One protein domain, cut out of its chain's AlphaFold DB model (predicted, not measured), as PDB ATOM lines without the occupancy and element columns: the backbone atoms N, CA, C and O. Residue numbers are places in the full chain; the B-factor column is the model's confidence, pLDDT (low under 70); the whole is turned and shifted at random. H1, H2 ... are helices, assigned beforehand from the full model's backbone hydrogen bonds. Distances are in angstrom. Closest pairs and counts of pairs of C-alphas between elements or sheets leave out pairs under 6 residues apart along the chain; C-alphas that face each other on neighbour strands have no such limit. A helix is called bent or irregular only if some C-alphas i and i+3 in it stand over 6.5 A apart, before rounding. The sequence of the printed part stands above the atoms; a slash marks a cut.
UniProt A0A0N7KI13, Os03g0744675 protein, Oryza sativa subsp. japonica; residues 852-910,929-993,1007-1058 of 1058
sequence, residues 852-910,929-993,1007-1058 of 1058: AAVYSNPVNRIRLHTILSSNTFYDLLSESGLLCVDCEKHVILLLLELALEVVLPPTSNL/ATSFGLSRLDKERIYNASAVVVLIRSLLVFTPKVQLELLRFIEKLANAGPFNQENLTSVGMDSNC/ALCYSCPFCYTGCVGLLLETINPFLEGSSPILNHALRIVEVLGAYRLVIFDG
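AT A GLANCE: This is residues 852 to 910, 929 to 993 and 1007 to 1058 of the 1058 residues of the protein "Os03g0744675 protein" of Oryza sativa subsp. japonica (UniProt A0A0N7KI13). The longest helix, H8, forms one side of an up-and-down bundle of H3, H4, H5, H7 and H8, each running against the one before it in the chain, and short H6 lies across one end. H1 packs on H4 near that end, H2 sits near H4 at the margin, and residues 1007 to 1012 stick out. The printed part has 176 residues with eight named helices, H1 to H8 in order, and no named strand; its class is all helix. It is compact, with a radius of gyration of the C-alphas of 15.9 A and spans of 52 by 37 by 34 A.

IN THESE COORDINATES: H8, residues 1036 to 1056, is 30.4 A long and ends at C-alpha 1056, (210.888, 176.066, 136.338). H7 is residues 1019 to 1030, H5 960 to 975, 22.6 A, H4 945 to 957, 19.6 A, and H3 888 to 900, 18.2 A. H6 is residues 978 to 986, H2 871 to 879, and H1 858 to 868, beginning at C-alpha 858, (221.752, 171.680, 159.355). H4 and H7 are irregular: C-alphas 953 and 956 are 7.4 A apart, 1026 and 1029 7.3 A.

HOW THE PARTS SIT: H8 touches H5, the same way at a shallow tilt of 22 degrees; the closest C-alphas, of Glu 971 and Ile 1044, are 5.4 A apart. H7 and H8 are a hairpin, closest at C-alphas 1020 and 1045, 5.5 A. H6 touches H8 about perpendicular, at 84 degrees, closest at C-alphas 981 and 1048, 5.6 A. H4 touches H7, closest at C-alphas 949 and 1019, 6.1 A, and H3, closest at C-alphas 899 and 947, 5.4 A. H1 touches residues 945 to 950 of H4 alone, closest at C-alphas 868 and 946, 5.7 A; H2 is close to H4 but not clearly touching, closest at C-alphas 874 and 950, 6.7 A. Every O i to N i+4 pair is within hydrogen-bond range in H2, H3, H5, H6 and H8, against 6 of 7 in H1, 7 of 9 in H4 and 6 of 8 in H7.

THE WHOLE: The C-alphas farthest apart, of Thr 907 and Ala 1007, are 51.6 A apart. Residues 911 to 928 and 994 to 1006 are not printed; the gaps between C-alphas are 12.3 A and 23.3 A. Of the links printed whole, none is long. Mean pLDDT of the printed part is 80.4, with 38 residues under 70, among them 929 to 939 and 1007 to 1017.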
ATOM      1  N   ALA A 852     219.140 177.849 170.011       95.80
ATOM      2  CA  ALA A 852     220.520 177.443 170.288       95.80
ATOM      3  C   ALA A 852     220.845 176.020 169.787       95.80
ATOM      4  O   ALA A 852     221.978 175.758 169.382       95.80
ATOM      5  N   ALA A 853     219.870 175.104 169.763       96.22
ATOM      6  CA  ALA A 853     220.049 173.747 169.247       96.22
ATOM      7  C   ALA A 853     220.172 173.675 167.713       96.22
ATOM      8  O   ALA A 853     220.879 172.800 167.211       96.22
ATOM      9  N   VAL A 854     219.501 174.551 166.954       95.47
ATOM     10  CA  VAL A 854     219.579 174.563 165.475       95.47
ATOM     11  C   VAL A 854     220.609 175.529 164.903       95.47
ATOM     12  O   VAL A 854     221.044 175.314 163.772       95.47
ATOM     13  N   TYR A 855     221.046 176.532 165.673       93.81
ATOM     14  CA  TYR A 855     222.001 177.550 165.228       93.81
ATOM     15  C   TYR A 855     223.211 176.952 164.501       93.81
ATOM     16  O   TYR A 855     224.002 176.202 165.079       93.81
ATOM     17  N   SER A 856     223.367 177.307 163.225       90.99
ATOM     18  CA  SER A 856     224.443 176.814 162.346       90.99
ATOM     19  C   SER A 856     224.492 175.284 162.127       90.99
ATOM     20  O   SER A 856     225.452 174.786 161.539       90.99
ATOM     21  N   ASN A 857     223.462 174.526 162.523       92.42
ATOM     22  CA  ASN A 857     223.461 173.059 162.547       92.42
ATOM     23  C   ASN A 857     222.390 172.455 161.609       92.42
ATOM     24  O   ASN A 857     221.247 172.237 162.018       92.42
ATOM     25  N   PRO A 858     222.732 172.129 160.345       91.65
ATOM     26  CA  PRO A 858     221.752 171.680 159.355       91.65
ATOM     27  C   PRO A 858     221.092 170.333 159.683       91.65
ATOM     28  O   PRO A 858     219.947 170.117 159.298       91.65
ATOM     29  N   VAL A 859     221.762 169.440 160.423       91.95
ATOM     30  CA  VAL A 859     221.170 168.158 160.853       91.95
ATOM     31  C   VAL A 859     220.047 168.405 161.860       91.95
ATOM     32  O   VAL A 859     218.986 167.787 161.777       91.95
ATOM     33  N   ASN A 860     220.256 169.343 162.782       94.54
ATOM     34  CA  ASN A 860     219.256 169.717 163.770       94.54
ATOM     35  C   ASN A 860     218.103 170.527 163.169       94.54
ATOM     36  O   ASN A 860     216.963 170.277 163.550       94.54
ATOM     37  N   ARG A 861     218.356 171.404 162.183       92.95
ATOM     38  CA  ARG A 861     217.290 172.080 161.414       92.95
ATOM     39  C   ARG A 861     216.303 171.083 160.817       92.95
ATOM     40  O   ARG A 861     215.104 171.242 160.998       92.95
ATOM     41  N   ILE A 862     216.792 170.018 160.173       91.34
ATOM     42  CA  ILE A 862     215.934 168.971 159.585       91.34
ATOM     43  C   ILE A 862     215.094 168.274 160.669       91.34
ATOM     44  O   ILE A 862     213.897 168.069 160.482       91.34
ATOM     45  N   ARG A 863     215.688 167.960 161.830       93.03
ATOM     46  CA  ARG A 863     214.980 167.323 162.957       93.03
ATOM     47  C   ARG A 863     213.912 168.236 163.572       93.03
ATOM     48  O   ARG A 863     212.801 167.776 163.823       93.03
ATOM     49  N   LEU A 864     214.223 169.517 163.782       94.61
ATOM     50  CA  LEU A 864     213.264 170.529 164.234       94.61
ATOM     51  C   LEU A 864     212.148 170.733 163.201       94.61
ATOM     52  O   LEU A 864     210.981 170.837 163.573       94.61
ATOM     53  N   HIS A 865     212.496 170.771 161.914       90.88
ATOM     54  CA  HIS A 865     211.559 170.967 160.814       90.88
ATOM     55  C   HIS A 865     210.451 169.906 160.823       90.88
ATOM     56  O   HIS A 865     209.275 170.261 160.792       90.88
ATOM     57  N   THR A 866     210.805 168.626 160.989       90.31
ATOM     58  CA  THR A 866     209.831 167.529 161.130       90.31
ATOM     59  C   THR A 866     208.870 167.722 162.311       90.31
ATOM     60  O   THR A 866     207.698 167.374 162.193       90.31
ATOM     61  N   ILE A 867     209.325 168.297 163.432       93.27
ATOM     62  CA  ILE A 867     208.459 168.592 164.586       93.27
ATOM     63  C   ILE A 867     207.541 169.785 164.290       93.27
ATOM     64  O   ILE A 867     206.325 169.656 164.412       93.27
ATOM     65  N   LEU A 868     208.090 170.924 163.854       93.01
ATOM     66  CA  LEU A 868     207.324 172.157 163.614       93.01
ATOM     67  C   LEU A 868     206.319 172.045 162.456       93.01
ATOM     68  O   LEU A 868     205.302 172.731 162.469       93.01
ATOM     69  N   SER A 869     206.592 171.203 161.456       87.82
ATOM     70  CA  SER A 869     205.656 170.921 160.358       87.82
ATOM     71  C   SER A 869     204.635 169.823 160.678       87.82
ATOM     72  O   SER A 869     203.740 169.590 159.867       87.82
ATOM     73  N   SER A 870     204.723 169.162 161.840       89.02
ATOM     74  CA  SER A 870     203.679 168.236 162.286       89.02
ATOM     75  C   SER A 870     202.414 168.998 162.691       89.02
ATOM     76  O   SER A 870     202.491 170.051 163.328       89.02
ATOM     77  N   ASN A 871     201.237 168.453 162.369       89.71
ATOM     78  CA  ASN A 871     199.980 169.036 162.848       89.71
ATOM     79  C   ASN A 871     199.925 169.003 164.380       89.71
ATOM     80  O   ASN A 871     199.642 170.028 164.978       89.71
ATOM     81  N   THR A 872     200.386 167.916 165.011       93.06
ATOM     82  CA  THR A 872     200.466 167.778 166.474       93.06
ATOM     83  C   THR A 872     201.178 168.943 167.172       93.06
ATOM     84  O   THR A 872     200.756 169.336 168.252       93.06
ATOM     85  N   PHE A 873     202.229 169.531 166.586       94.38
ATOM     86  CA  PHE A 873     202.846 170.736 167.157       94.38
ATOM     87  C   PHE A 873     201.920 171.959 167.078       94.38
ATOM     88  O   PHE A 873     201.816 172.712 168.043       94.38
ATOM     89  N   TYR A 874     201.255 172.156 165.940       91.96
ATOM     90  CA  TYR A 874     200.320 173.259 165.734       91.96
ATOM     91  C   TYR A 874     199.073 173.134 166.623       91.96
ATOM     92  O   TYR A 874     198.689 174.105 167.272       91.96
ATOM     93  N   ASP A 875     198.498 171.934 166.690       93.05
ATOM     94  CA  ASP A 875     197.313 171.612 167.483       93.05
ATOM     95  C   ASP A 875     197.598 171.915 168.967       93.05
ATOM     96  O   ASP A 875     196.959 172.796 169.546       93.05
ATOM     97  N   LEU A 876     198.673 171.334 169.528       94.48
ATOM     98  CA  LEU A 876     199.119 171.588 170.906       94.48
ATOM     99  C   LEU A 876     199.445 173.068 171.175       94.48
ATOM    100  O   LEU A 876     199.166 173.565 172.264       94.48
ATOM    101  N   LEU A 877     200.031 173.794 170.211       93.89
ATOM    102  CA  LEU A 877     200.300 175.230 170.358       93.89
ATOM    103  C   LEU A 877     198.996 176.038 170.418       93.89
ATOM    104  O   LEU A 877     198.890 176.948 171.240       93.89
ATOM    105  N   SER A 878     197.998 175.694 169.603       91.34
ATOM    106  CA  SER A 878     196.686 176.352 169.619       91.34
ATOM    107  C   SER A 878     195.892 176.061 170.898       91.34
ATOM    108  O   SER A 878     195.282 176.966 171.462       91.34
ATOM    109  N   GLU A 879     195.984 174.834 171.414       90.23
ATOM    110  CA  GLU A 879     195.326 174.393 172.649       90.23
ATOM    111  C   GLU A 879     196.033 174.898 173.923       90.23
ATOM    112  O   GLU A 879     195.425 174.941 174.987       90.23
ATOM    113  N   SER A 880     197.303 175.317 173.838       90.04
ATOM    114  CA  SER A 880     198.101 175.776 174.993       90.04
ATOM    115  C   SER A 880     197.693 177.133 175.593       90.04
ATOM    116  O   SER A 880     198.269 177.558 176.594       90.04
ATOM    117  N   GLY A 881     196.765 177.855 174.958       88.27
ATOM    118  CA  GLY A 881     196.358 179.210 175.354       88.27
ATOM    119  C   GLY A 881     197.357 180.325 175.003       88.27
ATOM    120  O   GLY A 881     197.016 181.496 175.134       88.27
ATOM    121  N   LEU A 882     198.557 179.998 174.505       91.58
ATOM    122  CA  LEU A 882     199.600 180.980 174.166       91.58
ATOM    123  C   LEU A 882     199.280 181.834 172.924       91.58
ATOM    124  O   LEU A 882     199.864 182.902 172.746       91.58
ATOM    125  N   LEU A 883     198.351 181.403 172.064       90.56
ATOM    126  CA  LEU A 883     197.863 182.194 170.926       90.56
ATOM    127  C   LEU A 883     196.755 183.175 171.362       90.56
ATOM    128  O   LEU A 883     195.649 183.161 170.824       90.56
ATOM    129  N   CYS A 884     197.049 184.013 172.358       89.94
ATOM    130  CA  CYS A 884     196.148 185.035 172.901       89.94
ATOM    131  C   CYS A 884     196.692 186.461 172.686       89.94
ATOM    132  O   CYS A 884     197.862 186.651 172.351       89.94
ATOM    133  N   VAL A 885     195.851 187.478 172.908       89.69
ATOM    134  CA  VAL A 885     196.182 188.903 172.682       89.69
ATOM    135  C   VAL A 885     197.377 189.374 173.526       89.69
ATOM    136  O   VAL A 885     198.167 190.202 173.078       89.69
ATOM    137  N   ASP A 886     197.548 188.816 174.722       86.62
ATOM    138  CA  ASP A 886     198.606 189.198 175.665       86.62
ATOM    139  C   ASP A 886     199.962 188.565 175.295       86.62
ATOM    140  O   ASP A 886     201.031 189.146 175.508       86.62
ATOM    141  N   CYS A 887     199.931 187.379 174.678       88.86
ATOM    142  CA  CYS A 887     201.122 186.604 174.323       88.86
ATOM    143  C   CYS A 887     201.515 186.690 172.838       88.86
ATOM    144  O   CYS A 887     202.667 186.393 172.516       88.86
ATOM    145  N   GLU A 888     200.629 187.133 171.932       92.05
ATOM    146  CA  GLU A 888     200.829 187.053 170.472       92.05
ATOM    147  C   GLU A 888     202.182 187.608 170.007       92.05
ATOM    148  O   GLU A 888     202.922 186.939 169.286       92.05
ATOM    149  N   LYS A 889     202.567 188.797 170.486       90.57
ATOM    150  CA  LYS A 889     203.826 189.456 170.105       90.57
ATOM    151  C   LYS A 889     205.039 188.639 170.548       90.57
ATOM    152  O   LYS A 889     206.008 188.533 169.802       90.57
ATOM    153  N   HIS A 890     204.980 188.046 171.740       89.10
ATOM    154  CA  HIS A 890     206.056 187.237 172.305       89.10
ATOM    155  C   HIS A 890     206.188 185.893 171.577       89.10
ATOM    156  O   HIS A 890     207.297 185.512 171.206       89.10
ATOM    157  N   VAL A 891     205.074 185.211 171.290       92.96
ATOM    158  CA  VAL A 891     205.070 183.969 170.496       92.96
ATOM    159  C   VAL A 891     205.603 184.219 169.082       92.96
ATOM    160  O   VAL A 891     206.428 183.445 168.591       92.96
ATOM    161  N   ILE A 892     205.205 185.329 168.450       92.89
ATOM    162  CA  ILE A 892     205.699 185.718 167.124       92.89
ATOM    163  C   ILE A 892     207.199 186.024 167.154       92.89
ATOM    164  O   ILE A 892     207.932 185.503 166.313       92.89
ATOM    165  N   LEU A 893     207.679 186.809 168.125       91.37
ATOM    166  CA  LEU A 893     209.110 187.096 168.273       91.37
ATOM    167  C   LEU A 893     209.929 185.808 168.449       91.37
ATOM    168  O   LEU A 893     210.919 185.642 167.748       91.37
ATOM    169  N   LEU A 894     209.491 184.860 169.284       92.83
ATOM    170  CA  LEU A 894     210.196 183.587 169.506       92.83
ATOM    171  C   LEU A 894     210.216 182.678 168.265       92.83
ATOM    172  O   LEU A 894     211.233 182.046 167.975       92.83
ATOM    173  N   LEU A 895     209.114 182.607 167.511       94.45
ATOM    174  CA  LEU A 895     209.070 181.855 166.251       94.45
ATOM    175  C   LEU A 895     209.941 182.511 165.166       94.45
ATOM    176  O   LEU A 895     210.537 181.799 164.360       94.45
ATOM    177  N   LEU A 896     210.080 183.840 165.166       92.41
ATOM    178  CA  LEU A 896     210.975 184.562 164.254       92.41
ATOM    179  C   LEU A 896     212.453 184.494 164.687       92.41
ATOM    180  O   LEU A 896     213.310 184.304 163.824       92.41
ATOM    181  N   GLU A 897     212.757 184.536 165.991       91.94
ATOM    182  CA  GLU A 897     214.081 184.204 166.552       91.94
ATOM    183  C   GLU A 897     214.526 182.814 166.064       91.94
ATOM    184  O   GLU A 897     215.656 182.646 165.606       91.94
ATOM    185  N   LEU A 898     213.620 181.829 166.083       94.47
ATOM    186  CA  LEU A 898     213.873 180.464 165.615       94.47
ATOM    187  C   LEU A 898     213.977 180.354 164.080       94.47
ATOM    188  O   LEU A 898     214.845 179.643 163.569       94.47
ATOM    189  N   ALA A 899     213.131 181.072 163.332       93.00
ATOM    190  CA  ALA A 899     213.149 181.097 161.866       93.00
ATOM    191  C   ALA A 899     214.467 181.651 161.297       93.00
ATOM    192  O   ALA A 899     214.972 181.125 160.301       93.00
ATOM    193  N   LEU A 900     215.004 182.697 161.936       91.50
ATOM    194  CA  LEU A 900     216.216 183.426 161.538       91.50
ATOM    195  C   LEU A 900     217.492 182.956 162.269       91.50
ATOM    196  O   LEU A 900     218.590 183.371 161.915       91.50
ATOM    197  N   GLU A 901     217.359 182.076 163.266       92.65
ATOM    198  CA  GLU A 901     218.436 181.595 164.152       92.65
ATOM    199  C   GLU A 901     219.140 182.696 164.969       92.65
ATOM    200  O   GLU A 901     220.351 182.670 165.198       92.65
ATOM    201  N   VAL A 902     218.358 183.653 165.467       90.18
ATOM    202  CA  VAL A 902     218.824 184.719 166.363       90.18
ATOM    203  C   VAL A 902     218.904 184.178 167.795       90.18
ATOM    204  O   VAL A 902     217.919 184.146 168.529       90.18
ATOM    205  N   VAL A 903     220.089 183.714 168.204       91.13
ATOM    206  CA  VAL A 903     220.311 183.116 169.533       91.13
ATOM    207  C   VAL A 903     220.390 184.194 170.621       91.13
ATOM    208  O   VAL A 903     221.462 184.729 170.904       91.13
ATOM    209  N   LEU A 904     219.259 184.480 171.272       90.81
ATOM    210  CA  LEU A 904     219.195 185.352 172.452       90.81
ATOM    211  C   LEU A 904     219.190 184.547 173.769       90.81
ATOM    212  O   LEU A 904     218.629 183.448 173.810       90.81
ATOM    213  N   PRO A 905     219.779 185.072 174.864       90.20
ATOM    214  CA  PRO A 905     219.629 184.505 176.204       90.20
ATOM    215  C   PRO A 905     218.157 184.403 176.635       90.20
ATOM    216  O   PRO A 905     217.396 185.347 176.427       90.20
ATOM    217  N   PRO A 906     217.731 183.329 177.325       88.01
ATOM    218  CA  PRO A 906     216.368 183.223 177.846       88.01
ATOM    219  C   PRO A 906     215.933 184.395 178.734       88.01
ATOM    220  O   PRO A 906     214.805 184.857 178.610       88.01
ATOM    221  N   THR A 907     216.849 184.957 179.530       80.86
ATOM    222  CA  THR A 907     216.619 186.139 180.385       80.86
ATOM    223  C   THR A 907     216.587 187.478 179.631       80.86
ATOM    224  O   THR A 907     216.523 188.532 180.262       80.86
ATOM    225  N   SER A 908     216.680 187.485 178.298       77.12
ATOM    226  CA  SER A 908     216.534 188.702 177.494       77.12
ATOM    227  C   SER A 908     215.065 189.111 177.404       77.12
ATOM    228  O   SER A 908     214.358 188.734 176.465       77.12
ATOM    229  N   ASN A 909     214.623 189.915 178.371       59.39
ATOM    230  CA  ASN A 909     213.362 190.647 178.293       59.39
ATOM    231  C   ASN A 909     213.450 191.660 177.143       59.39
ATOM    232  O   ASN A 909     213.979 192.760 177.311       59.39
ATOM    233  N   LEU A 910     212.937 191.287 175.970       55.60
ATOM    234  CA  LEU A 910     212.652 192.244 174.909       55.60
ATOM    235  C   LEU A 910     211.541 193.164 175.425       55.60
ATOM    236  O   LEU A 910     210.440 192.701 175.711       55.60
ATOM    237  N   ALA A 929     214.170 195.714 163.275       64.06
ATOM    238  CA  ALA A 929     215.482 195.049 163.301       64.06
ATOM    239  C   ALA A 929     216.099 195.065 164.719       64.06
ATOM    240  O   ALA A 929     216.663 194.067 165.171       64.06
ATOM    241  N   THR A 930     215.891 196.164 165.453       65.72
ATOM    242  CA  THR A 930     216.287 196.350 166.857       65.72
ATOM    243  C   THR A 930     215.700 195.277 167.776       65.72
ATOM    244  O   THR A 930     216.391 194.813 168.679       65.72
ATOM    245  N   SER A 931     214.468 194.824 167.510       69.03
ATOM    246  CA  SER A 931     213.771 193.781 168.282       69.03
ATOM    247  C   SER A 931     214.475 192.420 168.246       69.03
ATOM    248  O   SER A 931     214.260 191.600 169.131       69.03
ATOM    249  N   PHE A 932     215.337 192.194 167.252       67.18
ATOM    250  CA  PHE A 932     216.165 190.994 167.107       67.18
ATOM    251  C   PHE A 932     217.660 191.271 167.376       67.18
ATOM    252  O   PHE A 932     218.500 190.399 167.174       67.18
ATOM    253  N   GLY A 933     218.025 192.491 167.793       60.20
ATOM    254  CA  GLY A 933     219.424 192.922 167.926       60.20
ATOM    255  C   GLY A 933     220.166 193.088 166.590       60.20
ATOM    256  O   GLY A 933     221.396 193.121 166.566       60.20
ATOM    257  N   LEU A 934     219.437 193.180 165.472       65.20
ATOM    258  CA  LEU A 934     219.984 193.178 164.116       65.20
ATOM    259  C   LEU A 934     220.159 194.594 163.555       65.20
ATOM    260  O   LEU A 934     219.389 195.506 163.845       65.20
ATOM    261  N   SER A 935     221.161 194.768 162.689       57.49
ATOM    262  CA  SER A 935     221.459 196.069 162.065       57.49
ATOM    263  C   SER A 935     220.639 196.363 160.801       57.49
ATOM    264  O   SER A 935     220.410 197.529 160.488       57.49
ATOM    265  N   ARG A 936     220.197 195.327 160.073       62.26
ATOM    266  CA  ARG A 936     219.321 195.389 158.887       62.26
ATOM    267  C   ARG A 936     218.600 194.056 158.700       62.26
ATOM    268  O   ARG A 936     219.222 193.019 158.873       62.26
ATOM    269  N   LEU A 937     217.342 194.092 158.260       65.70
ATOM    270  CA  LEU A 937     216.569 192.887 157.914       65.70
ATOM    271  C   LEU A 937     216.862 192.389 156.489       65.70
ATOM    272  O   LEU A 937     216.842 191.190 156.235       65.70
ATOM    273  N   ASP A 938     217.218 193.291 155.572       62.62
ATOM    274  CA  ASP A 938     217.512 193.051 154.147       62.62
ATOM    275  C   ASP A 938     218.784 192.209 153.861       62.62
ATOM    276  O   ASP A 938     219.275 192.162 152.734       62.62
ATOM    277  N   LYS A 939     219.324 191.522 154.875       69.84
ATOM    278  CA  LYS A 939     220.412 190.534 154.756       69.84
ATOM    279  C   LYS A 939     220.105 189.191 155.423       69.84
ATOM    280  O   LYS A 939     220.904 188.263 155.282       69.84
ATOM    281  N   GLU A 940     218.994 189.091 156.147       80.60
ATOM    282  CA  GLU A 940     218.712 187.939 156.994       80.60
ATOM    283  C   GLU A 940     218.198 186.735 156.218       80.60
ATOM    284  O   GLU A 940     217.572 186.850 155.160       80.60
ATOM    285  N   ARG A 941     218.487 185.554 156.766       88.60
ATOM    286  CA  ARG A 941     218.216 184.267 156.134       88.60
ATOM    287  C   ARG A 941     217.223 183.458 156.953       88.60
ATOM    288  O   ARG A 941     217.443 183.218 158.133       88.60
ATOM    289  N   ILE A 942     216.162 182.988 156.304       90.48
ATOM    290  CA  ILE A 942     215.217 182.040 156.898       90.48
ATOM    291  C   ILE A 942     215.847 180.648 156.838       90.48
ATOM    292  O   ILE A 942     215.877 180.024 155.780       90.48
ATOM    293  N   TYR A 943     216.352 180.163 157.971       90.64
ATOM    294  CA  TYR A 943     216.927 178.821 158.098       90.64
ATOM    295  C   TYR A 943     215.891 177.768 158.518       90.64
ATOM    296  O   TYR A 943     216.019 176.610 158.126       90.64
ATOM    297  N   ASN A 944     214.861 178.157 159.281       90.70
ATOM    298  CA  ASN A 944     213.809 177.255 159.768       90.70
ATOM    299  C   ASN A 944     212.428 177.714 159.278       90.70
ATOM    300  O   ASN A 944     211.595 178.192 160.048       90.70
ATOM    301  N   ALA A 945     212.173 177.564 157.975       90.49
ATOM    302  CA  ALA A 945     210.938 178.028 157.333       90.49
ATOM    303  C   ALA A 945     209.646 177.424 157.916       90.49
ATOM    304  O   ALA A 945     208.594 178.052 157.830       90.49
ATOM    305  N   SER A 946     209.695 176.263 158.581       90.47
ATOM    306  CA  SER A 946     208.529 175.708 159.285       90.47
ATOM    307  C   SER A 946     208.047 176.564 160.457       90.47
ATOM    308  O   SER A 946     206.856 176.551 160.744       90.47
ATOM    309  N   ALA A 947     208.912 177.362 161.092       93.24
ATOM    310  CA  ALA A 947     208.456 178.350 162.071       93.24
ATOM    311  C   ALA A 947     207.618 179.458 161.398       93.24
ATOM    312  O   ALA A 947     206.625 179.908 161.962       93.24
ATOM    313  N   VAL A 948     207.942 179.827 160.150       91.72
ATOM    314  CA  VAL A 948     207.124 180.751 159.340       91.72
ATOM    315  C   VAL A 948     205.821 180.086 158.876       91.72
ATOM    316  O   VAL A 948     204.780 180.733 158.885       91.72
ATOM    317  N   VAL A 949     205.831 178.787 158.555       89.78
ATOM    318  CA  VAL A 949     204.600 178.016 158.274       89.78
ATOM    319  C   VAL A 949     203.656 178.027 159.478       89.78
ATOM    320  O   VAL A 949     202.473 178.304 159.303       89.78
ATOM    321  N   VAL A 950     204.159 177.794 160.696       91.89
ATOM    322  CA  VAL A 950     203.359 177.900 161.933       91.89
ATOM    323  C   VAL A 950     202.772 179.306 162.081       91.89
ATOM    324  O   VAL A 950     201.573 179.437 162.307       91.89
ATOM    325  N   LEU A 951     203.575 180.355 161.872       92.74
ATOM    326  CA  LEU A 951     203.115 181.748 161.930       92.74
ATOM    327  C   LEU A 951     202.021 182.081 160.905       92.74
ATOM    328  O   LEU A 951     201.120 182.855 161.221       92.74
ATOM    329  N   ILE A 952     202.073 181.496 159.704       89.96
ATOM    330  CA  ILE A 952     201.016 181.656 158.698       89.96
ATOM    331  C   ILE A 952     199.761 180.868 159.109       89.96
ATOM    332  O   ILE A 952     198.673 181.427 159.030       89.96
ATOM    333  N   ARG A 953     199.880 179.632 159.627       89.28
ATOM    334  CA  ARG A 953     198.721 178.871 160.150       89.28
ATOM    335  C   ARG A 953     198.011 179.631 161.280       89.28
ATOM    336  O   ARG A 953     196.793 179.772 161.254       89.28
ATOM    337  N   SER A 954     198.775 180.177 162.229       90.75
ATOM    338  CA  SER A 954     198.259 180.962 163.359       90.75
ATOM    339  C   SER A 954     197.737 182.355 162.981       90.75
ATOM    340  O   SER A 954     197.166 183.023 163.839       90.75
ATOM    341  N   LEU A 955     197.914 182.817 161.735       90.75
ATOM    342  CA  LEU A 955     197.679 184.214 161.350       90.75
ATOM    343  C   LEU A 955     196.274 184.707 161.721       90.75
ATOM    344  O   LEU A 955     196.140 185.796 162.268       90.75
ATOM    345  N   LEU A 956     195.237 183.896 161.484       88.57
ATOM    346  CA  LEU A 956     193.842 184.262 161.767       88.57
ATOM    347  C   LEU A 956     193.513 184.382 163.268       88.57
ATOM    348  O   LEU A 956     192.457 184.913 163.603       88.57
ATOM    349  N   VAL A 957     194.394 183.908 164.155       88.92
ATOM    350  CA  VAL A 957     194.223 183.960 165.618       88.92
ATOM    351  C   VAL A 957     194.773 185.269 166.209       88.92
ATOM    352  O   VAL A 957     194.271 185.747 167.222       88.92
ATOM    353  N   PHE A 958     195.773 185.879 165.564       91.17
ATOM    354  CA  PHE A 958     196.378 187.143 166.005       91.17
ATOM    355  C   PHE A 958     195.466 188.355 165.760       91.17
ATOM    356  O   PHE A 958     194.597 188.336 164.886       91.17
ATOM    357  N   THR A 959     195.694 189.460 166.471       90.97
ATOM    358  CA  THR A 959     194.956 190.715 166.275       90.97
ATOM    359  C   THR A 959     195.244 191.335 164.899       90.97
ATOM    360  O   THR A 959     196.368 191.236 164.397       90.97
ATOM    361  N   PRO A 960     194.294 192.060 164.269       88.16
ATOM    362  CA  PRO A 960     194.486 192.615 162.922       88.16
ATOM    363  C   PRO A 960     195.697 193.549 162.756       88.16
ATOM    364  O   PRO A 960     196.246 193.653 161.659       88.16
ATOM    365  N   LYS A 961     196.150 194.215 163.832       88.81
ATOM    366  CA  LYS A 961     197.394 195.003 163.815       88.81
ATOM    367  C   LYS A 961     198.620 194.091 163.715       88.81
ATOM    368  O   LYS A 961     199.489 194.323 162.877       88.81
ATOM    369  N   VAL A 962     198.669 193.042 164.531       90.19
ATOM    370  CA  VAL A 962     199.781 192.089 164.568       90.19
ATOM    371  C   VAL A 962     199.822 191.219 163.306       90.19
ATOM    372  O   VAL A 962     200.904 191.028 162.757       90.19
ATOM    373  N   GLN A 963     198.670 190.815 162.757       90.43
ATOM    374  CA  GLN A 963     198.560 190.201 161.423       90.43
ATOM    375  C   GLN A 963     199.235 191.057 160.339       90.43
ATOM    376  O   GLN A 963     200.002 190.553 159.516       90.43
ATOM    377  N   LEU A 964     198.965 192.365 160.347       88.76
ATOM    378  CA  LEU A 964     199.492 193.311 159.368       88.76
ATOM    379  C   LEU A 964     201.004 193.544 159.533       88.76
ATOM    380  O   LEU A 964     201.727 193.576 158.537       88.76
ATOM    381  N   GLU A 965     201.501 193.674 160.766       88.91
ATOM    382  CA  GLU A 965     202.944 193.776 161.038       88.91
ATOM    383  C   GLU A 965     203.694 192.486 160.657       88.91
ATOM    384  O   GLU A 965     204.748 192.561 160.021       88.91
ATOM    385  N   LEU A 966     203.127 191.310 160.952       90.45
ATOM    386  CA  LEU A 966     203.690 190.003 160.602       90.45
ATOM    387  C   LEU A 966     203.766 189.788 159.083       90.45
ATOM    388  O   LEU A 966     204.821 189.407 158.574       90.45
ATOM    389  N   LEU A 967     202.703 190.091 158.330       90.15
ATOM    390  CA  LEU A 967     202.736 189.980 156.866       90.15
ATOM    391  C   LEU A 967     203.729 190.964 156.232       90.15
ATOM    392  O   LEU A 967     204.501 190.561 155.364       90.15
ATOM    393  N   ARG A 968     203.802 192.217 156.710       88.68
ATOM    394  CA  ARG A 968     204.845 193.177 156.290       88.68
ATOM    395  C   ARG A 968     206.261 192.645 156.554       88.68
ATOM    396  O   ARG A 968     207.180 192.947 155.793       88.68
ATOM    397  N   PHE A 969     206.463 191.887 157.632       88.74
ATOM    398  CA  PHE A 969     207.755 191.285 157.970       88.74
ATOM    399  C   PHE A 969     208.100 190.106 157.046       88.74
ATOM    400  O   PHE A 969     209.208 190.048 156.514       88.74
ATOM    401  N   ILE A 970     207.137 189.217 156.776       88.72
ATOM    402  CA  ILE A 970     207.308 188.090 155.846       88.72
ATOM    403  C   ILE A 970     207.532 188.596 154.406       88.72
ATOM    404  O   ILE A 970     208.419 188.083 153.727       88.72
ATOM    405  N   GLU A 971     206.832 189.649 153.962       89.16
ATOM    406  CA  GLU A 971     207.078 190.325 152.673       89.16
ATOM    407  C   GLU A 971     208.526 190.831 152.576       89.16
ATOM    408  O   GLU A 971     209.204 190.575 151.579       89.16
ATOM    409  N   LYS A 972     209.046 191.496 153.618       87.68
ATOM    410  CA  LYS A 972     210.444 191.963 153.651       87.68
ATOM    411  C   LYS A 972     211.442 190.807 153.567       87.68
ATOM    412  O   LYS A 972     212.391 190.893 152.792       87.68
ATOM    413  N   LEU A 973     211.228 189.719 154.313       88.03
ATOM    414  CA  LEU A 973     212.119 188.555 154.270       88.03
ATOM    415  C   LEU A 973     212.063 187.821 152.922       88.03
ATOM    416  O   LEU A 973     213.115 187.443 152.406       88.03
ATOM    417  N   ALA A 974     210.882 187.665 152.317       87.53
ATOM    418  CA  ALA A 974     210.726 187.075 150.984       87.53
ATOM    419  C   ALA A 974     211.408 187.916 149.885       87.53
ATOM    420  O   ALA A 974     211.895 187.368 148.899       87.53
ATOM    421  N   ASN A 975     211.503 189.236 150.066       88.40
ATOM    422  CA  ASN A 975     212.234 190.134 149.166       88.40
ATOM    423  C   ASN A 975     213.749 190.223 149.449       88.40
ATOM    424  O   ASN A 975     214.489 190.718 148.602       88.40
ATOM    425  N   ALA A 976     214.245 189.740 150.596       86.13
ATOM    426  CA  ALA A 976     215.664 189.853 150.966       86.13
ATOM    427  C   ALA A 976     216.611 188.960 150.131       86.13
ATOM    428  O   ALA A 976     217.827 189.159 150.154       86.13
ATOM    429  N   GLY A 977     216.083 187.995 149.369       86.39
ATOM    430  CA  GLY A 977     216.839 187.291 148.329       86.39
ATOM    431  C   GLY A 977     216.408 185.841 148.073       86.39
ATOM    432  O   GLY A 977     215.614 185.277 148.831       86.39
ATOM    433  N   PRO A 978     216.988 185.195 147.042       87.00
ATOM    434  CA  PRO A 978     216.557 183.882 146.554       87.00
ATOM    435  C   PRO A 978     216.666 182.764 147.598       87.00
ATOM    436  O   PRO A 978     215.875 181.831 147.581       87.00
ATOM    437  N   PHE A 979     217.585 182.874 148.566       89.24
ATOM    438  CA  PHE A 979     217.679 181.910 149.669       89.24
ATOM    439  C   PHE A 979     216.389 181.851 150.504       89.24
ATOM    440  O   PHE A 979     215.949 180.766 150.875       89.24
ATOM    441  N   ASN A 980     215.758 182.996 150.779       90.39
ATOM    442  CA  ASN A 980     214.505 183.033 151.538       90.39
ATOM    443  C   ASN A 980     213.327 182.585 150.673       90.39
ATOM    444  O   ASN A 980     212.423 181.921 151.170       90.39
ATOM    445  N   GLN A 981     213.368 182.909 149.378       87.54
ATOM    446  CA  GLN A 981     212.344 182.516 148.415       87.54
ATOM    447  C   GLN A 981     212.309 180.991 148.228       87.54
ATOM    448  O   GLN A 981     211.226 180.411 148.271       87.54
ATOM    449  N   GLU A 982     213.466 180.323 148.144       86.56
ATOM    450  CA  GLU A 982     213.539 178.856 148.127       86.56
ATOM    451  C   GLU A 982     213.020 178.264 149.437       86.56
ATOM    452  O   GLU A 982     212.062 177.503 149.409       86.56
ATOM    453  N   ASN A 983     213.558 178.668 150.595       87.10
ATOM    454  CA  ASN A 983     213.152 178.077 151.876       87.10
ATOM    455  C   ASN A 983     211.644 178.253 152.164       87.10
ATOM    456  O   ASN A 983     211.019 177.347 152.714       87.10
ATOM    457  N   LEU A 984     211.027 179.370 151.758       87.03
ATOM    458  CA  LEU A 984     209.577 179.589 151.878       87.03
ATOM    459  C   LEU A 984     208.734 178.822 150.838       87.03
ATOM    460  O   LEU A 984     207.544 178.612 151.067       87.03
ATOM    461  N   THR A 985     209.313 178.392 149.712       82.59
ATOM    462  CA  THR A 985     208.611 177.629 148.656       82.59
ATOM    463  C   THR A 985     208.959 176.139 148.622       82.59
ATOM    464  O   THR A 985     208.334 175.393 147.872       82.59
ATOM    465  N   SER A 986     209.945 175.684 149.398       76.42
ATOM    466  CA  SER A 986     210.323 174.271 149.556       76.42
ATOM    467  C   SER A 986     209.790 173.649 150.845       76.42
ATOM    468  O   SER A 986     209.611 172.435 150.922       76.42
ATOM    469  N   VAL A 987     209.536 174.461 151.875       74.39
ATOM    470  CA  VAL A 987     208.933 174.005 153.133       74.39
ATOM    471  C   VAL A 987     207.600 173.306 152.848       74.39
ATOM    472  O   VAL A 987     206.780 173.827 152.104       74.39
ATOM    473  N   GLY A 988     207.369 172.114 153.402       62.38
ATOM    474  CA  GLY A 988     206.131 171.365 153.144       62.38
ATOM    475  C   GLY A 988     205.991 170.771 151.732       62.38
ATOM    476  O   GLY A 988     204.907 170.303 151.392       62.38
ATOM    477  N   MET A 989     207.050 170.753 150.913       58.26
ATOM    478  CA  MET A 989     207.145 169.814 149.792       58.26
ATOM    479  C   MET A 989     207.596 168.448 150.322       58.26
ATOM    480  O   MET A 989     208.720 168.314 150.804       58.26
ATOM    481  N   ASP A 990     206.742 167.427 150.221       47.29
ATOM    482  CA  ASP A 990     207.127 166.056 150.573       47.29
ATOM    483  C   ASP A 990     208.299 165.575 149.707       47.29
ATOM    484  O   ASP A 990     208.268 165.667 148.475       47.29
ATOM    485  N   SER A 991     209.313 164.979 150.343       42.48
ATOM    486  CA  SER A 991     210.581 164.565 149.717       42.48
ATOM    487  C   SER A 991     210.437 163.624 148.510       42.48
ATOM    488  O   SER A 991     211.372 163.478 147.726       42.48
ATOM    489  N   ASN A 992     209.275 162.984 148.348       34.22
ATOM    490  CA  ASN A 992     208.967 162.087 147.234       34.22
ATOM    491  C   ASN A 992     208.551 162.817 145.938       34.22
ATOM    492  O   ASN A 992     208.549 162.192 144.880       34.22
ATOM    493  N   CYS A 993     208.223 164.114 145.979       36.53
ATOM    494  CA  CYS A 993     207.774 164.864 144.796       36.53
ATOM    495  C   CYS A 993     208.902 165.234 143.812       36.53
ATOM    496  O   CYS A 993     208.624 165.625 142.682       36.53
ATOM    497  N   ALA A1007     195.953 181.539 133.082       33.52
ATOM    498  CA  ALA A1007     194.917 180.864 133.857       33.52
ATOM    499  C   ALA A1007     195.466 180.431 135.228       33.52
ATOM    500  O   ALA A1007     196.335 179.563 135.313       33.52
ATOM    501  N   LEU A1008     194.926 180.994 136.318       36.90
ATOM    502  CA  LEU A1008     195.181 180.512 137.681       36.90
ATOM    503  C   LEU A1008     194.646 179.080 137.825       36.90
ATOM    504  O   LEU A1008     193.457 178.866 138.060       36.90
ATOM    505  N   CYS A1009     195.524 178.089 137.669       35.06
ATOM    506  CA  CYS A1009     195.153 176.680 137.737       35.06
ATOM    507  C   CYS A1009     194.963 176.217 139.193       35.06
ATOM    508  O   CYS A1009     195.777 175.479 139.748       35.06
ATOM    509  N   TYR A1010     193.839 176.615 139.796       38.47
ATOM    510  CA  TYR A1010     193.340 176.113 141.088       38.47
ATOM    511  C   TYR A1010     193.152 174.579 141.122       38.47
ATOM    512  O   TYR A1010     192.915 174.004 142.180       38.47
ATOM    513  N   SER A1011     193.237 173.900 139.973       35.54
ATOM    514  CA  SER A1011     192.986 172.463 139.816       35.54
ATOM    515  C   SER A1011     194.238 171.577 139.882       35.54
ATOM    516  O   SER A1011     194.118 170.375 139.646       35.54
ATOM    517  N   CYS A1012     195.423 172.116 140.198       36.85
ATOM    518  CA  CYS A1012     196.623 171.306 140.430       36.85
ATOM    519  C   CYS A1012     197.097 171.393 141.897       36.85
ATOM    520  O   CYS A1012     197.816 172.334 142.242       36.85
ATOM    521  N   PRO A1013     196.766 170.404 142.756       41.63
ATOM    522  CA  PRO A1013     197.183 170.385 144.165       41.63
ATOM    523  C   PRO A1013     198.705 170.395 144.376       41.63
ATOM    524  O   PRO A1013     199.181 170.754 145.446       41.63
ATOM    525  N   PHE A1014     199.472 170.004 143.357       40.45
ATOM    526  CA  PHE A1014     200.928 169.894 143.419       40.45
ATOM    527  C   PHE A1014     201.656 171.232 143.186       40.45
ATOM    528  O   PHE A1014     202.789 171.386 143.636       40.45
ATOM    529  N   CYS A1015     201.020 172.212 142.527       44.50
ATOM    530  CA  CYS A1015     201.678 173.467 142.130       44.50
ATOM    531  C   CYS A1015     201.801 174.513 143.249       44.50
ATOM    532  O   CYS A1015     202.656 175.390 143.162       44.50
ATOM    533  N   TYR A1016     200.971 174.433 144.292       52.89
ATOM    534  CA  TYR A1016     200.947 175.396 145.400       52.89
ATOM    535  C   TYR A1016     201.231 174.703 146.734       52.89
ATOM    536  O   TYR A1016     200.412 174.698 147.646       52.89
ATOM    537  N   THR A1017     202.407 174.093 146.841       60.24
ATOM    538  CA  THR A1017     202.924 173.533 148.096       60.24
ATOM    539  C   THR A1017     203.719 174.586 148.886       60.24
ATOM    540  O   THR A1017     204.197 175.579 148.334       60.24
ATOM    541  N   GLY A1018     203.813 174.409 150.206       70.36
ATOM    542  CA  GLY A1018     204.516 175.326 151.113       70.36
ATOM    543  C   GLY A1018     203.798 176.639 151.426       70.36
ATOM    544  O   GLY A1018     202.567 176.708 151.392       70.36
ATOM    545  N   CYS A1019     204.559 177.685 151.783       79.17
ATOM    546  CA  CYS A1019     203.986 178.933 152.304       79.17
ATOM    547  C   CYS A1019     203.014 179.609 151.331       79.17
ATOM    548  O   CYS A1019     202.102 180.283 151.790       79.17
ATOM    549  N   VAL A1020     203.170 179.424 150.015       79.80
ATOM    550  CA  VAL A1020     202.258 180.002 149.012       79.80
ATOM    551  C   VAL A1020     200.861 179.388 149.115       79.80
ATOM    552  O   VAL A1020     199.888 180.126 149.242       79.80
ATOM    553  N   GLY A1021     200.758 178.055 149.110       76.67
ATOM    554  CA  GLY A1021     199.470 177.362 149.223       76.67
ATOM    555  C   GLY A1021     198.783 177.631 150.553       76.67
ATOM    556  O   GLY A1021     197.615 178.011 150.579       76.67
ATOM    557  N   LEU A1022     199.536 177.530 151.653       81.79
ATOM    558  CA  LEU A1022     199.004 177.803 152.984       81.79
ATOM    559  C   LEU A1022     198.551 179.262 153.137       81.79
ATOM    560  O   LEU A1022     197.516 179.519 153.746       81.79
ATOM    561  N   LEU A1023     199.304 180.232 152.609       82.61
ATOM    562  CA  LEU A1023     198.919 181.641 152.694       82.61
ATOM    563  C   LEU A1023     197.654 181.915 151.870       82.61
ATOM    564  O   LEU A1023     196.785 182.634 152.350       82.61
ATOM    565  N   LEU A1024     197.508 181.299 150.690       81.83
ATOM    566  CA  LEU A1024     196.280 181.357 149.887       81.83
ATOM    567  C   LEU A1024     195.073 180.739 150.613       81.83
ATOM    568  O   LEU A1024     194.002 181.340 150.627       81.83
ATOM    569  N   GLU A1025     195.247 179.583 151.260       82.32
ATOM    570  CA  GLU A1025     194.217 178.941 152.091       82.32
ATOM    571  C   GLU A1025     193.816 179.831 153.280       82.32
ATOM    572  O   GLU A1025     192.631 180.051 153.539       82.32
ATOM    573  N   THR A1026     194.807 180.422 153.948       81.13
ATOM    574  CA  THR A1026     194.637 181.268 155.137       81.13
ATOM    575  C   THR A1026     193.955 182.602 154.808       81.13
ATOM    576  O   THR A1026     193.148 183.086 155.599       81.13
ATOM    577  N   ILE A1027     194.232 183.204 153.643       79.98
ATOM    578  CA  ILE A1027     193.583 184.457 153.208       79.98
ATOM    579  C   ILE A1027     192.299 184.254 152.401       79.98
ATOM    580  O   ILE A1027     191.658 185.246 152.056       79.98
ATOM    581  N   ASN A1028     191.890 183.010 152.135       80.43
ATOM    582  CA  ASN A1028     190.643 182.694 151.435       80.43
ATOM    583  C   ASN A1028     189.411 183.448 152.006       80.43
ATOM    584  O   ASN A1028     188.659 184.014 151.210       80.43
ATOM    585  N   PRO A1029     189.231 183.606 153.342       77.81
ATOM    586  CA  PRO A1029     188.131 184.398 153.912       77.81
ATOM    587  C   PRO A1029     188.190 185.910 153.627       77.81
ATOM    588  O   PRO A1029     187.199 186.606 153.836       77.81
ATOM    589  N   PHE A1030     189.333 186.442 153.182       77.66
ATOM    590  CA  PHE A1030     189.515 187.864 152.872       77.66
ATOM    591  C   PHE A1030     189.394 188.193 151.378       77.66
ATOM    592  O   PHE A1030     189.382 189.375 151.043       77.66
ATOM    593  N   LEU A1031     189.297 187.201 150.479       71.37
ATOM    594  CA  LEU A1031     189.308 187.420 149.021       71.37
ATOM    595  C   LEU A1031     188.161 188.311 148.510       71.37
ATOM    596  O   LEU A1031     188.310 188.966 147.481       71.37
ATOM    597  N   GLU A1032     187.040 188.380 149.234       68.39
ATOM    598  CA  GLU A1032     185.897 189.243 148.901       68.39
ATOM    599  C   GLU A1032     186.063 190.709 149.370       68.39
ATOM    600  O   GLU A1032     185.195 191.540 149.106       68.39
ATOM    601  N   GLY A1033     187.159 191.058 150.064       67.54
ATOM    602  CA  GLY A1033     187.339 192.361 150.718       67.54
ATOM    603  C   GLY A1033     188.677 193.056 150.444       67.54
ATOM    604  O   GLY A1033     189.735 192.439 150.354       67.54
ATOM    605  N   SER A1034     188.664 194.390 150.396       68.25
ATOM    606  CA  SER A1034     189.842 195.245 150.158       68.25
ATOM    607  C   SER A1034     190.748 195.421 151.395       68.25
ATOM    608  O   SER A1034     191.142 196.534 151.747       68.25
ATOM    609  N   SER A1035     191.076 194.322 152.079       76.70
ATOM    610  CA  SER A1035     191.871 194.335 153.312       76.70
ATOM    611  C   SER A1035     193.367 194.612 153.058       76.70
ATOM    612  O   SER A1035     193.943 194.034 152.131       76.70
ATOM    613  N   PRO A1036     194.061 195.403 153.906       80.95
ATOM    614  CA  PRO A1036     195.523 195.522 153.865       80.95
ATOM    615  C   PRO A1036     196.239 194.170 154.002       80.95
ATOM    616  O   PRO A1036     197.263 193.948 153.358       80.95
ATOM    617  N   ILE A1037     195.663 193.253 154.790       81.18
ATOM    618  CA  ILE A1037     196.132 191.870 154.986       81.18
ATOM    619  C   ILE A1037     196.205 191.144 153.634       81.18
ATOM    620  O   ILE A1037     197.236 190.565 153.301       81.18
ATOM    621  N   LEU A1038     195.151 191.256 152.816       83.54
ATOM    622  CA  LEU A1038     195.100 190.652 151.484       83.54
ATOM    623  C   LEU A1038     196.181 191.230 150.555       83.54
ATOM    624  O   LEU A1038     196.825 190.476 149.836       83.54
ATOM    625  N   ASN A1039     196.425 192.546 150.596       84.20
ATOM    626  CA  ASN A1039     197.445 193.192 149.759       84.20
ATOM    627  C   ASN A1039     198.853 192.651 150.068       84.20
ATOM    628  O   ASN A1039     199.539 192.175 149.167       84.20
ATOM    629  N   HIS A1040     199.260 192.649 151.342       84.53
ATOM    630  CA  HIS A1040     200.571 192.126 151.744       84.53
ATOM    631  C   HIS A1040     200.702 190.614 151.490       84.53
ATOM    632  O   HIS A1040     201.750 190.154 151.036       84.53
ATOM    633  N   ALA A1041     199.637 189.837 151.707       83.47
ATOM    634  CA  ALA A1041     199.650 188.403 151.437       83.47
ATOM    635  C   ALA A1041     199.766 188.073 149.938       83.47
ATOM    636  O   ALA A1041     200.576 187.226 149.561       83.47
ATOM    637  N   LEU A1042     199.033 188.778 149.066       84.38
ATOM    638  CA  LEU A1042     199.141 188.604 147.614       84.38
ATOM    639  C   LEU A1042     200.531 188.980 147.084       84.38
ATOM    640  O   LEU A1042     201.021 188.305 146.187       84.38
ATOM    641  N   ARG A1043     201.214 189.973 147.670       87.21
ATOM    642  CA  ARG A1043     202.616 190.281 147.324       87.21
ATOM    643  C   ARG A1043     203.590 189.177 147.719       87.21
ATOM    644  O   ARG A1043     204.533 188.906 146.984       87.21
ATOM    645  N   ILE A1044     203.381 188.524 148.865       85.12
ATOM    646  CA  ILE A1044     204.184 187.351 149.248       85.12
ATOM    647  C   ILE A1044     203.956 186.223 148.229       85.12
ATOM    648  O   ILE A1044     204.922 185.626 147.762       85.12
ATOM    649  N   VAL A1045     202.704 185.977 147.825       83.56
ATOM    650  CA  VAL A1045     202.364 185.017 146.757       83.56
ATOM    651  C   VAL A1045     203.010 185.399 145.418       83.56
ATOM    652  O   VAL A1045     203.558 184.528 144.751       83.56
ATOM    653  N   GLU A1046     203.009 186.679 145.041       84.74
ATOM    654  CA  GLU A1046     203.637 187.197 143.817       84.74
ATOM    655  C   GLU A1046     205.158 186.972 143.820       84.74
ATOM    656  O   GLU A1046     205.691 186.363 142.896       84.74
ATOM    657  N   VAL A1047     205.854 187.385 144.885       84.94
ATOM    658  CA  VAL A1047     207.317 187.263 145.019       84.94
ATOM    659  C   VAL A1047     207.767 185.799 145.045       84.94
ATOM    660  O   VAL A1047     208.719 185.426 144.360       84.94
ATOM    661  N   LEU A1048     207.078 184.949 145.811       83.54
ATOM    662  CA  LEU A1048     207.405 183.526 145.924       83.54
ATOM    663  C   LEU A1048     206.994 182.728 144.673       83.54
ATOM    664  O   LEU A1048     207.723 181.833 144.243       83.54
ATOM    665  N   GLY A1049     205.859 183.069 144.058       75.89
ATOM    666  CA  GLY A1049     205.380 182.459 142.817       75.89
ATOM    667  C   GLY A1049     206.267 182.801 141.619       75.89
ATOM    668  O   GLY A1049     206.657 181.903 140.874       75.89
ATOM    669  N   ALA A1050     206.665 184.069 141.476       79.56
ATOM    670  CA  ALA A1050     207.617 184.498 140.453       79.56
ATOM    671  C   ALA A1050     208.969 183.781 140.600       79.56
ATOM    672  O   ALA A1050     209.528 183.325 139.604       79.56
ATOM    673  N   TYR A1051     209.467 183.607 141.829       79.61
ATOM    674  CA  TYR A1051     210.693 182.847 142.078       79.61
ATOM    675  C   TYR A1051     210.585 181.379 141.635       79.61
ATOM    676  O   TYR A1051     211.476 180.874 140.951       79.61
ATOM    677  N   ARG A1052     209.475 180.697 141.958       71.77
ATOM    678  CA  ARG A1052     209.233 179.319 141.495       71.77
ATOM    679  C   ARG A1052     209.129 179.226 139.971       71.77
ATOM    680  O   ARG A1052     209.696 178.296 139.408       71.77
ATOM    681  N   LEU A1053     208.490 180.188 139.298       70.17
ATOM    682  CA  LEU A1053     208.464 180.244 137.828       70.17
ATOM    683  C   LEU A1053     209.875 180.397 137.235       70.17
ATOM    684  O   LEU A1053     210.231 179.641 136.339       70.17
ATOM    685  N   VAL A1054     210.714 181.282 137.790       69.79
ATOM    686  CA  VAL A1054     212.115 181.451 137.349       69.79
ATOM    687  C   VAL A1054     212.961 180.183 137.552       69.79
ATOM    688  O   VAL A1054     213.902 179.966 136.795       69.79
ATOM    689  N   ILE A1055     212.630 179.327 138.527       62.64
ATOM    690  CA  ILE A1055     213.260 178.003 138.685       62.64
ATOM    691  C   ILE A1055     212.736 176.983 137.666       62.64
ATOM    692  O   ILE A1055     213.503 176.138 137.221       62.64
ATOM    693  N   PHE A1056     211.453 177.021 137.300       59.22
ATOM    694  CA  PHE A1056     210.888 176.066 136.338       59.22
ATOM    695  C   PHE A1056     211.201 176.400 134.867       59.22
ATOM    696  O   PHE A1056     211.171 175.490 134.038       59.22
ATOM    697  N   ASP A1057     211.536 177.655 134.554       55.19
ATOM    698  CA  ASP A1057     212.001 178.104 133.229       55.19
ATOM    699  C   ASP A1057     213.538 177.989 133.028       55.19
ATOM    700  O   ASP A1057     214.033 178.357 131.956       55.19
ATOM    701  N   GLY A1058     214.302 177.525 134.035       44.85
ATOM    702  CA  GLY A1058     215.781 177.551 134.080       44.85
ATOM    703  C   GLY A1058     216.486 176.193 134.061       44.85
ATOM    704  O   GLY A1058     217.371 176.026 133.191       44.85
TER     705      GLY A1058